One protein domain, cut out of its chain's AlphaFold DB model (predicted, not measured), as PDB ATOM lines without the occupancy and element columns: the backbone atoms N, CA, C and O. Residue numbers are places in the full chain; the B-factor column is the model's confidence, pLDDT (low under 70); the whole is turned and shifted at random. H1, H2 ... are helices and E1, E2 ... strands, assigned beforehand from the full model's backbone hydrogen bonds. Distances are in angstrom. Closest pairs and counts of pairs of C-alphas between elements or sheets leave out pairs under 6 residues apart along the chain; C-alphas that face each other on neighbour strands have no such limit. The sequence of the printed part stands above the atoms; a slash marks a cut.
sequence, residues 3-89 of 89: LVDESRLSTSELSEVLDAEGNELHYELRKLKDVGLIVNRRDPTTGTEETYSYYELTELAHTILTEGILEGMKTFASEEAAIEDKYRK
ATOM      1  N   LEU A   3     105.082 138.957  87.315       77.69
ATOM      2  CA  LEU A   3     104.011 138.298  88.096       77.69
ATOM      3  C   LEU A   3     103.427 137.008  87.477       77.69
ATOM      4  O   LEU A   3     102.625 136.325  88.103       77.69
ATOM      5  N   VAL A   4     103.742 136.715  86.217       76.88
ATOM      6  CA  VAL A   4     103.452 135.420  85.570       76.88
ATOM      7  C   VAL A   4     104.529 134.402  85.946       76.88
ATOM      8  O   VAL A   4     104.228 133.223  86.102       76.88
ATOM      9  N   ASP A   5     105.774 134.868  86.072       76.19
ATOM     10  CA  ASP A   5     106.933 134.027  86.378       76.19
ATOM     11  C   ASP A   5     107.056 133.788  87.899       76.19
ATOM     12  O   ASP A   5     107.374 132.682  88.327       76.19
ATOM     13  N   GLU A   6     106.719 134.799  88.707       75.19
ATOM     14  CA  GLU A   6     106.666 134.761  90.171       75.19
ATOM     15  C   GLU A   6     105.223 134.936  90.657       75.19
ATOM     16  O   GLU A   6     104.541 135.886  90.278       75.19
ATOM     17  N   SER A   7     104.744 134.053  91.537       78.81
ATOM     18  CA  SER A   7     103.326 134.031  91.940       78.81
ATOM     19  C   SER A   7     102.876 135.266  92.728       78.81
ATOM     20  O   SER A   7     101.693 135.614  92.702       78.81
ATOM     21  N   ARG A   8     103.802 135.928  93.433       89.06
ATOM     22  CA  ARG A   8     103.531 137.127  94.231       89.06
ATOM     23  C   ARG A   8     104.783 137.964  94.436       89.06
ATOM     24  O   ARG A   8     105.826 137.416  94.773       89.06
ATOM     25  N   LEU A   9     104.659 139.284  94.310       90.00
ATOM     26  CA  LEU A   9     105.771 140.220  94.520       90.00
ATOM     27  C   LEU A   9     105.299 141.504  95.211       90.00
ATOM     28  O   LEU A   9     104.234 142.044  94.909       90.00
ATOM     29  N   SER A  10     106.094 142.015  96.141       90.25
ATOM     30  CA  SER A  10     105.956 143.351  96.722       90.25
ATOM     31  C   SER A  10     106.348 144.452  95.732       90.25
ATOM     32  O   SER A  10     106.917 144.198  94.672       90.25
ATOM     33  N   THR A  11     106.054 145.710  96.073       88.75
ATOM     34  CA  THR A  11     106.460 146.860  95.245       88.75
ATOM     35  C   THR A  11     107.977 146.935  95.075       88.75
ATOM     36  O   THR A  11     108.443 147.227  93.979       88.75
ATOM     37  N   SER A  12     108.749 146.691  96.139       87.56
ATOM     38  CA  SER A  12     110.213 146.730  96.084       87.56
ATOM     39  C   SER A  12     110.762 145.630  95.183       87.56
ATOM     40  O   SER A  12     111.563 145.919  94.306       87.56
ATOM     41  N   GLU A  13     110.257 144.402  95.314       89.31
ATOM     42  CA  GLU A  13     110.685 143.292  94.453       89.31
ATOM     43  C   GLU A  13     110.279 143.526  92.990       89.31
ATOM     44  O   GLU A  13     111.051 143.252  92.078       89.31
ATOM     45  N   LEU A  14     109.095 144.095  92.737       89.81
ATOM     46  CA  LEU A  14     108.688 144.487  91.384       89.81
ATOM     47  C   LEU A  14     109.582 145.584  90.801       89.81
ATOM     48  O   LEU A  14     109.887 145.538  89.614       89.81
ATOM     49  N   SER A  15     109.996 146.558  91.609       88.06
ATOM     50  CA  SER A  15     110.907 147.628  91.187       88.06
ATOM     51  C   SER A  15     112.276 147.066  90.811       88.06
ATOM     52  O   SER A  15     112.810 147.441  89.771       88.06
ATOM     53  N   GLU A  16     112.789 146.106  91.586       87.81
ATOM     54  CA  GLU A  16     114.048 145.412  91.300       87.81
ATOM     55  C   GLU A  16     113.974 144.570  90.020       87.81
ATOM     56  O   GLU A  16     114.861 144.653  89.174       87.81
ATOM     57  N   VAL A  17     112.908 143.781  89.844       86.62
ATOM     58  CA  VAL A  17     112.758 142.900  88.672       86.62
ATOM     59  C   VAL A  17     112.518 143.691  87.384       86.62
ATOM     60  O   VAL A  17     112.933 143.258  86.309       86.62
ATOM     61  N   LEU A  18     111.824 144.828  87.470       84.25
ATOM     62  CA  LEU A  18     111.454 145.643  86.310       84.25
ATOM     63  C   LEU A  18     112.431 146.792  86.023       84.25
ATOM     64  O   LEU A  18     112.218 147.489  85.034       84.25
ATOM     65  N   ASP A  19     113.457 146.988  86.860       84.38
ATOM     66  CA  ASP A  19     114.385 148.131  86.803       84.38
ATOM     67  C   ASP A  19     113.639 149.476  86.662       84.38
ATOM     68  O   ASP A  19     113.957 150.323  85.829       84.38
ATOM     69  N   ALA A  20     112.559 149.630  87.438       79.12
ATOM     70  CA  ALA A  20     111.616 150.742  87.324       79.12
ATOM     71  C   ALA A  20     111.648 151.634  88.569       79.12
ATOM     72  O   ALA A  20     111.667 151.137  89.699       79.12
ATOM     73  N   GLU A  21     111.577 152.958  88.384       78.19
ATOM     74  CA  GLU A  21     111.489 153.901  89.500       78.19
ATOM     75  C   GLU A  21     110.162 153.743  90.264       78.19
ATOM     76  O   GLU A  21     109.082 153.624  89.680       78.19
ATOM     77  N   GLY A  22     110.219 153.794  91.601       69.31
ATOM     78  CA  GLY A  22     109.068 153.483  92.458       69.31
ATOM     79  C   GLY A  22     107.822 154.344  92.207       69.31
ATOM     80  O   GLY A  22     106.700 153.856  92.347       69.31
ATOM     81  N   ASN A  23     107.986 155.603  91.792       73.75
ATOM     82  CA  ASN A  23     106.856 156.500  91.523       73.75
ATOM     83  C   ASN A  23     106.059 156.091  90.277       73.75
ATOM     84  O   ASN A  23     104.828 156.152  90.301       73.75
ATOM     85  N   GLU A  24     106.747 155.660  89.217       81.81
ATOM     86  CA  GLU A  24     106.118 155.150  87.996       81.81
ATOM     87  C   GLU A  24     105.459 153.803  88.289       81.81
ATOM     88  O   GLU A  24     104.261 153.629  88.089       81.81
ATOM     89  N   LEU A  25     106.174 152.890  88.947       87.88
ATOM     90  CA  LEU A  25     105.627 151.580  89.292       87.88
ATOM     91  C   LEU A  25     104.324 151.668  90.114       87.88
ATOM     92  O   LEU A  25     103.374 150.919  89.878       87.88
ATOM     93  N   HIS A  26     104.227 152.607  91.057       86.31
ATOM     94  CA  HIS A  26     103.004 152.796  91.839       86.31
ATOM     95  C   HIS A  26     101.795 153.236  91.005       86.31
ATOM     96  O   HIS A  26     100.662 152.833  91.305       86.31
ATOM     97  N   TYR A  27     102.006 154.075  89.991       88.56
ATOM     98  CA  TYR A  27     100.943 154.512  89.093       88.56
ATOM     99  C   TYR A  27     100.431 153.334  88.246       88.56
ATOM    100  O   TYR A  27      99.217 153.142  88.107       88.56
ATOM    101  N   GLU A  28     101.340 152.474  87.806       89.69
ATOM    102  CA  GLU A  28     101.077 151.339  86.926       89.69
ATOM    103  C   GLU A  28     100.307 150.265  87.690       89.69
ATOM    104  O   GLU A  28      99.252 149.799  87.250       89.69
ATOM    105  N   LEU A  29     100.767 149.947  88.903       91.94
ATOM    106  CA  LEU A  29     100.091 149.009  89.795       91.94
ATOM    107  C   LEU A  29      98.700 149.501  90.196       91.94
ATOM    108  O   LEU A  29      97.778 148.698  90.348       91.94
ATOM    109  N   ARG A  30      98.505 150.820  90.337       92.69
ATOM    110  CA  ARG A  30      97.167 151.375  90.569       92.69
ATOM    111  C   ARG A  30      96.255 151.110  89.375       92.69
ATOM    112  O   ARG A  30      95.180 150.563  89.585       92.69
ATOM    113  N   LYS A  31      96.693 151.414  88.152       94.25
ATOM    114  CA  LYS A  31      95.901 151.149  86.940       94.25
ATOM    115  C   LYS A  31      95.519 149.680  86.814       94.25
ATOM    116  O   LYS A  31      94.349 149.379  86.607       94.25
ATOM    117  N   LEU A  32      96.488 148.775  86.968       93.25
ATOM    118  CA  LEU A  32      96.261 147.332  86.873       93.25
ATOM    119  C   LEU A  32      95.278 146.832  87.936       93.25
ATOM    120  O   LEU A  32      94.447 145.968  87.655       93.25
ATOM    121  N   LYS A  33      95.340 147.391  89.146       94.50
ATOM    122  CA  LYS A  33      94.380 147.089  90.208       94.50
ATOM    123  C   LYS A  33      92.989 147.633  89.880       94.50
ATOM    124  O   LYS A  33      92.004 146.935  90.095       94.50
ATOM    125  N   ASP A  34      92.904 148.850  89.347       95.56
ATOM    126  CA  ASP A  34      91.634 149.504  89.011       95.56
ATOM    127  C   ASP A  34      90.873 148.747  87.910       95.56
ATOM    128  O   ASP A  34      89.646 148.688  87.943       95.56
ATOM    129  N   VAL A  35      91.588 148.103  86.979       95.12
ATOM    130  CA  VAL A  35      90.986 147.215  85.965       95.12
ATOM    131  C   VAL A  35      90.853 145.754  86.422       95.12
ATOM    132  O   VAL A  35      90.445 144.900  85.639       95.12
ATOM    133  N   GLY A  36      91.184 145.445  87.679       93.44
ATOM    134  CA  GLY A  36      91.020 144.110  88.262       93.44
ATOM    135  C   GLY A  36      91.995 143.051  87.741       93.44
ATOM    136  O   GLY A  36      91.731 141.858  87.888       93.44
ATOM    137  N   LEU A  37      93.114 143.455  87.138       93.06
ATOM    138  CA  LEU A  37      94.132 142.518  86.658       93.06
ATOM    139  C   LEU A  37      95.063 142.043  87.779       93.06
ATOM    140  O   LEU A  37      95.573 140.927  87.733       93.06
ATOM    141  N   ILE A  38      95.259 142.865  88.807       94.56
ATOM    142  CA  ILE A  38      96.040 142.484  89.985       94.56
ATOM    143  C   ILE A  38      95.272 142.775  91.266       94.56
ATOM    144  O   ILE A  38      94.434 143.677  91.326       94.56
ATOM    145  N   VAL A  39      95.616 142.049  92.322       95.00
ATOM    146  CA  VAL A  39      95.144 142.306  93.684       95.00
ATOM    147  C   VAL A  39      96.324 142.610  94.589       95.00
ATOM    148  O   VAL A  39      97.373 141.992  94.465       95.00
ATOM    149  N   ASN A  40      96.155 143.560  95.512       93.50
ATOM    150  CA  ASN A  40      97.119 143.792  96.584       93.50
ATOM    151  C   ASN A  40      96.646 143.054  97.838       93.50
ATOM    152  O   ASN A  40      95.552 143.312  98.349       93.50
ATOM    153  N   ARG A  41      97.466 142.125  98.311       91.50
ATOM    154  CA  ARG A  41      97.254 141.345  99.524       91.50
ATOM    155  C   ARG A  41      98.207 141.836 100.605       91.50
ATOM    156  O   ARG A  41      99.239 142.441 100.326       91.50
ATOM    157  N   ARG A  42      97.840 141.575 101.853       87.94
ATOM    158  CA  ARG A  42      98.670 141.848 103.023       87.94
ATOM    159  C   ARG A  42      98.874 140.542 103.770       87.94
ATOM    160  O   ARG A  42      97.890 139.857 104.037       87.94
ATOM    161  N   ASP A  43     100.120 140.214 104.085       81.75
ATOM    162  CA  ASP A  43     100.462 139.132 105.000       81.75
ATOM    163  C   ASP A  43     100.648 139.720 106.408       81.75
ATOM    164  O   ASP A  43     101.612 140.451 106.644       81.75
ATOM    165  N   PRO A  44      99.729 139.452 107.351       68.62
ATOM    166  CA  PRO A  44      99.866 139.919 108.724       68.62
ATOM    167  C   PRO A  44     100.865 139.091 109.550       68.62
ATOM    168  O   PRO A  44     101.063 139.400 110.722       68.62
ATOM    169  N   THR A  45     101.466 138.032 108.994       63.19
ATOM    170  CA  THR A  45     102.248 137.037 109.750       63.19
ATOM    171  C   THR A  45     103.760 137.102 109.537       63.19
ATOM    172  O   THR A  45     104.473 136.185 109.936       63.19
ATOM    173  N   THR A  46     104.292 138.196 108.993       63.41
ATOM    174  CA  THR A  46     105.725 138.301 108.655       63.41
ATOM    175  C   THR A  46     106.683 138.391 109.842       63.41
ATOM    176  O   THR A  46     107.893 138.438 109.642       63.41
ATOM    177  N   GLY A  47     106.184 138.387 111.082       59.09
ATOM    178  CA  GLY A  47     107.025 138.459 112.284       59.09
ATOM    179  C   GLY A  47     107.703 139.821 112.490       59.09
ATOM    180  O   GLY A  47     108.551 139.948 113.370       59.09
ATOM    181  N   THR A  48     107.322 140.829 111.700       62.06
ATOM    182  CA  THR A  48     107.792 142.223 111.736       62.06
ATOM    183  C   THR A  48     106.654 143.162 112.151       62.06
ATOM    184  O   THR A  48     105.487 142.838 111.943       62.06
ATOM    185  N   GLU A  49     106.966 144.338 112.717       61.12
ATOM    186  CA  GLU A  49     105.946 145.373 112.999       61.12
ATOM    187  C   GLU A  49     105.264 145.888 111.719       61.12
ATOM    188  O   GLU A  49     104.099 146.286 111.746       61.12
ATOM    189  N   GLU A  50     105.963 145.847 110.583       65.56
ATOM    190  CA  GLU A  50     105.416 146.240 109.287       65.56
ATOM    191  C   GLU A  50     104.713 145.068 108.597       65.56
ATOM    192  O   GLU A  50     105.258 143.970 108.481       65.56
ATOM    193  N   THR A  51     103.488 145.314 108.125       73.38
ATOM    194  CA  THR A  51     102.700 144.348 107.355       73.38
ATOM    195  C   THR A  51     103.267 144.225 105.945       73.38
ATOM    196  O   THR A  51     103.244 145.196 105.187       73.38
ATOM    197  N   TYR A  52     103.719 143.036 105.554       80.81
ATOM    198  CA  TYR A  52     104.167 142.793 104.183       80.81
ATOM    199  C   TYR A  52     102.990 142.865 103.207       80.81
ATOM    200  O   TYR A  52     101.993 142.157 103.367       80.81
ATOM    201  N   SER A  53     103.087 143.722 102.191       88.12
ATOM    202  CA  SER A  53     102.092 143.817 101.120       88.12
ATOM    203  C   SER A  53     102.668 143.361  99.789       88.12
ATOM    204  O   SER A  53     103.743 143.814  99.402       88.12
ATOM    205  N   TYR A  54     101.913 142.544  99.067       91.19
ATOM    206  CA  TYR A  54     102.321 141.959  97.793       91.19
ATOM    207  C   TYR A  54     101.181 141.990  96.783       91.19
ATOM    208  O   TYR A  54     100.006 142.109  97.138       91.19
ATOM    209  N   TYR A  55     101.543 141.917  95.512       93.50
ATOM    210  CA  TYR A  55     100.638 141.871  94.382       93.50
ATOM    211  C   TYR A  55     100.618 140.472  93.779       93.50
ATOM    212  O   TYR A  55     101.657 139.827  93.672       93.50
ATOM    213  N   GLU A  56      99.432 140.039  93.370       94.25
ATOM    214  CA  GLU A  56      99.189 138.781  92.660       94.25
ATOM    215  C   GLU A  56      98.334 139.064  91.423       94.25
ATOM    216  O   GLU A  56      97.501 139.984  91.441       94.25
ATOM    217  N   LEU A  57      98.508 138.270  90.364       93.75
ATOM    218  CA  LEU A  57      97.573 138.263  89.238       93.75
ATOM    219  C   LEU A  57      96.209 137.742  89.697       93.75
ATOM    220  O   LEU A  57      96.111 136.830  90.515       93.75
ATOM    221  N   THR A  58      95.138 138.299  89.142       93.88
ATOM    222  CA  THR A  58      93.822 137.662  89.239       93.88
ATOM    223  C   THR A  58      93.719 136.496  88.261       93.88
ATOM    224  O   THR A  58      94.415 136.470  87.249       93.88
ATOM    225  N   GLU A  59      92.784 135.575  88.501       91.25
ATOM    226  CA  GLU A  59      92.444 134.519  87.531       91.25
ATOM    227  C   GLU A  59      92.111 135.107  86.151       91.25
ATOM    228  O   GLU A  59      92.587 134.623  85.129       91.25
ATOM    229  N   LEU A  60      91.370 136.226  86.121       90.00
ATOM    230  CA  LEU A  60      91.066 136.962  84.892       90.00
ATOM    231  C   LEU A  60      92.342 137.397  84.162       90.00
ATOM    232  O   LEU A  60      92.453 137.208  82.951       90.00
ATOM    233  N   ALA A  61      93.302 137.982  84.879       91.31
ATOM    234  CA  ALA A  61      94.569 138.377  84.279       91.31
ATOM    235  C   ALA A  61      95.374 137.172  83.800       91.31
ATOM    236  O   ALA A  61      95.955 137.235  82.719       91.31
ATOM    237  N   HIS A  62      95.365 136.073  84.554       88.56
ATOM    238  CA  HIS A  62      96.024 134.837  84.155       88.56
ATOM    239  C   HIS A  62      95.472 134.331  82.818       88.56
ATOM    240  O   HIS A  62      96.246 134.108  81.887       88.56
ATOM    241  N   THR A  63      94.148 134.244  82.673       89.62
ATOM    242  CA  THR A  63      93.487 133.856  81.417       89.62
ATOM    243  C   THR A  63      93.808 134.824  80.277       89.62
ATOM    244  O   THR A  63      94.181 134.395  79.188       89.62
ATOM    245  N   ILE A  64      93.725 136.139  80.503       89.81
ATOM    246  CA  ILE A  64      94.015 137.133  79.456       89.81
ATOM    247  C   ILE A  64      95.464 137.023  78.972       89.81
ATOM    248  O   ILE A  64      95.702 137.029  77.768       89.81
ATOM    249  N   LEU A  65      96.433 136.924  79.885       85.62
ATOM    250  CA  LEU A  65      97.855 136.888  79.538       85.62
ATOM    251  C   LEU A  65      98.249 135.574  78.854       85.62
ATOM    252  O   LEU A  65      99.038 135.590  77.911       85.62
ATOM    253  N   THR A  66      97.708 134.444  79.315       80.75
ATOM    254  CA  THR A  66      98.109 133.115  78.826       80.75
ATOM    255  C   THR A  66      97.332 132.659  77.601       80.75
ATOM    256  O   THR A  66      97.921 132.059  76.708       80.75
ATOM    257  N   GLU A  67      96.037 132.953  77.530       83.19
ATOM    258  CA  GLU A  67      95.175 132.519  76.430       83.19
ATOM    259  C   GLU A  67      94.913 133.673  75.467       83.19
ATOM    260  O   GLU A  67      95.146 133.542  74.270       83.19
ATOM    261  N   GLY A  68      94.494 134.832  75.978       87.12
ATOM    262  CA  GLY A  68      94.110 135.972  75.144       87.12
ATOM    263  C   GLY A  68      95.272 136.547  74.329       87.12
ATOM    264  O   GLY A  68      95.210 136.607  73.102       87.12
ATOM    265  N   ILE A  69      96.343 136.968  75.006       87.94
ATOM    266  CA  ILE A  69      97.495 137.604  74.350       87.94
ATOM    267  C   ILE A  69      98.262 136.595  73.506       87.94
ATOM    268  O   ILE A  69      98.579 136.896  72.358       87.94
ATOM    269  N   LEU A  70      98.543 135.403  74.037       82.94
ATOM    270  CA  LEU A  70      99.293 134.386  73.302       82.94
ATOM    271  C   LEU A  70      98.580 133.995  72.003       82.94
ATOM    272  O   LEU A  70      99.215 133.918  70.951       82.94
ATOM    273  N   GLU A  71      97.269 133.763  72.060       85.94
ATOM    274  CA  GLU A  71      96.502 133.396  70.872       85.94
ATOM    275  C   GLU A  71      96.360 134.574  69.900       85.94
ATOM    276  O   GLU A  71      96.496 134.402  68.686       85.94
ATOM    277  N   GLY A  72      96.201 135.793  70.425       86.81
ATOM    278  CA  GLY A  72      96.270 137.016  69.627       86.81
ATOM    279  C   GLY A  72      97.598 137.143  68.876       86.81
ATOM    280  O   GLY A  72      97.604 137.355  67.668       86.81
ATOM    281  N   MET A  73      98.731 136.929  69.553       89.31
ATOM    282  CA  MET A  73     100.062 136.978  68.939       89.31
ATOM    283  C   MET A  73     100.236 135.935  67.833       89.31
ATOM    284  O   MET A  73     100.761 136.263  66.771       89.31
ATOM    285  N   LYS A  74      99.777 134.694  68.044       87.19
ATOM    286  CA  LYS A  74      99.811 133.658  66.997       87.19
ATOM    287  C   LYS A  74      98.980 134.057  65.781       87.19
ATOM    288  O   LYS A  74      99.407 133.822  64.648       87.19
ATOM    289  N   THR A  75      97.813 134.653  66.017       87.62
ATOM    290  CA  THR A  75      96.924 135.130  64.953       87.62
ATOM    291  C   THR A  75      97.621 136.214  64.137       87.62
ATOM    292  O   THR A  75      97.776 136.052  62.929       87.62
ATOM    293  N   PHE A  76      98.154 137.250  64.793       85.38
ATOM    294  CA  PHE A  76      98.868 138.332  64.113       85.38
ATOM    295  C   PHE A  76     100.103 137.844  63.351       85.38
ATOM    296  O   PHE A  76     100.300 138.235  62.205       85.38
ATOM    297  N   ALA A  77     100.898 136.942  63.933       87.31
ATOM    298  CA  ALA A  77     102.059 136.370  63.251       87.31
ATOM    299  C   ALA A  77     101.662 135.577  61.992       87.31
ATOM    300  O   ALA A  77     102.348 135.624  60.971       87.31
ATOM    301  N   SER A  78     100.534 134.861  62.047       83.19
ATOM    302  CA  SER A  78     100.005 134.118  60.898       83.19
ATOM    303  C   SER A  78      99.499 135.056  59.799       83.19
ATOM    304  O   SER A  78      99.725 134.802  58.615       83.19
ATOM    305  N   GLU A  79      98.837 136.152  60.176       86.44
ATOM    306  CA  GLU A  79      98.397 137.195  59.247       86.44
ATOM    307  C   GLU A  79      99.584 137.906  58.583       86.44
ATOM    308  O   GLU A  79      99.575 138.107  57.368       86.44
ATOM    309  N   GLU A  80     100.630 138.232  59.345       80.00
ATOM    310  CA  GLU A  80     101.852 138.861  58.833       80.00
ATOM    311  C   GLU A  80     102.567 137.962  57.814       80.00
ATOM    312  O   GLU A  80     102.882 138.409  56.709       80.00
ATOM    313  N   ALA A  81     102.723 136.669  58.120       79.31
ATOM    314  CA  ALA A  81     103.301 135.699  57.191       79.31
ATOM    315  C   ALA A  81     102.478 135.569  55.894       79.31
ATOM    316  O   ALA A  81     103.035 135.501  54.796       79.31
ATOM    317  N   ALA A  82     101.144 135.585  55.999       76.81
ATOM    318  CA  ALA A  82     100.255 135.537  54.838       76.81
ATOM    319  C   ALA A  82     100.339 136.806  53.972       76.81
ATOM    320  O   ALA A  82     100.175 136.741  52.749       76.81
ATOM    321  N   ILE A  83     100.600 137.964  54.585       74.12
ATOM    322  CA  ILE A  83     100.862 139.221  53.878       74.12
ATOM    323  C   ILE A  83     102.206 139.136  53.147       74.12
ATOM    324  O   ILE A  83     102.262 139.449  51.958       74.12
ATOM    325  N   GLU A  84     103.269 138.675  53.804       70.06
ATOM    326  CA  GLU A  84     104.606 138.601  53.207       70.06
ATOM    327  C   GLU A  84     104.643 137.683  51.967       70.06
ATOM    328  O   GLU A  84     105.174 138.067  50.921       70.06
ATOM    329  N   ASP A  85     103.980 136.525  52.026       71.81
ATOM    330  CA  ASP A  85     103.851 135.595  50.893       71.81
ATOM    331  C   ASP A  85     103.049 136.186  49.720       71.81
ATOM    332  O   ASP A  85     103.327 135.905  48.550       71.81
ATOM    333  N   LYS A  86     102.065 137.048  50.007       71.81
ATOM    334  CA  LYS A  86     101.231 137.704  48.991       71.81
ATOM    335  C   LYS A  86     101.999 138.751  48.177       71.81
ATOM    336  O   LYS A  86     101.650 138.970  47.018       71.81
ATOM    337  N   TYR A  87     103.024 139.382  48.755       65.81
ATOM    338  CA  TYR A  87     103.833 140.423  48.102       65.81
ATOM    339  C   TYR A  87     105.197 139.933  47.591       65.81
ATOM    340  O   TYR A  87     105.908 140.693  46.938       65.81
ATOM    341  N   ARG A  88     105.554 138.663  47.825       65.69
ATOM    342  CA  ARG A  88     106.762 138.018  47.274       65.69
ATOM    343  C   ARG A  88     106.565 137.471  45.843       65.69
ATOM    344  O   ARG A  88     107.437 136.769  45.334       65.69
ATOM    345  N   LYS A  89     105.431 137.762  45.195       51.97
ATOM    346  CA  LYS A  89     105.056 137.248  43.869       51.97
ATOM    347  C   LYS A  89     105.115 138.304  42.773       51.97
ATOM    348  O   LYS A  89     104.632 139.427  43.022       51.97
TER     349      LYS A  89
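AT A GLANCE: This is residues 3 to 89 of the 89 residues of a protein of Halobacterium sp. BOL4-2 (UniProt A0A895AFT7). A small compact body, with short helices H1 and H2 meeting a two-stranded hairpin E1 E2, has a long helical arm: residues 67 to 89, mostly H3, stick out at one end, and the hairpin's tip, residues 45 to 50, at the other. The printed part has 87 residues, in order H1, H2, E1, E2, H3, mostly helix, with E1 and E2 antiparallel. The whole is extended, radius of gyration of the C-alphas 18.5 A, spans 69 by 26 by 21 A.

HOW THE PARTS SIT: H1, residues 11 to 18, touches H2, residues 22 to 34, with residues 22 to 26 of H2 alone, about perpendicular at 78 degrees; the closest C-alphas, of Ser 15 and Gly 22, are 6.3 A apart. The closest C-alphas of H2 and E1, residues 38 to 43, are those of Leu 32 and Ile 38, 5.8 A. E1 and E2, residues 52 to 57, form a hairpin, with N 41 and O 54 within hydrogen-bond range at 2.8 A. H3, residues 59 to 87, is apart from H1 and H2. Every O i to N i+4 pair is within hydrogen-bond range in H1, 8 of 9 in H2 and 23 of 25 in H3.

IN THESE COORDINATES: H1 begins at C-alpha 11 (106.460, 146.860, 95.245). H2 is 18.2 A long and H3 41.5 A, ending at C-alpha 87 (103.833, 140.423, 48.102).

THE WHOLE: The farthest C-alphas, of Glu 49 and Lys 89, are 69.6 A apart. The printed part has no cut and no long link. The pLDDT is under 70 at residues 22, 44 to 50 and 87 to 89.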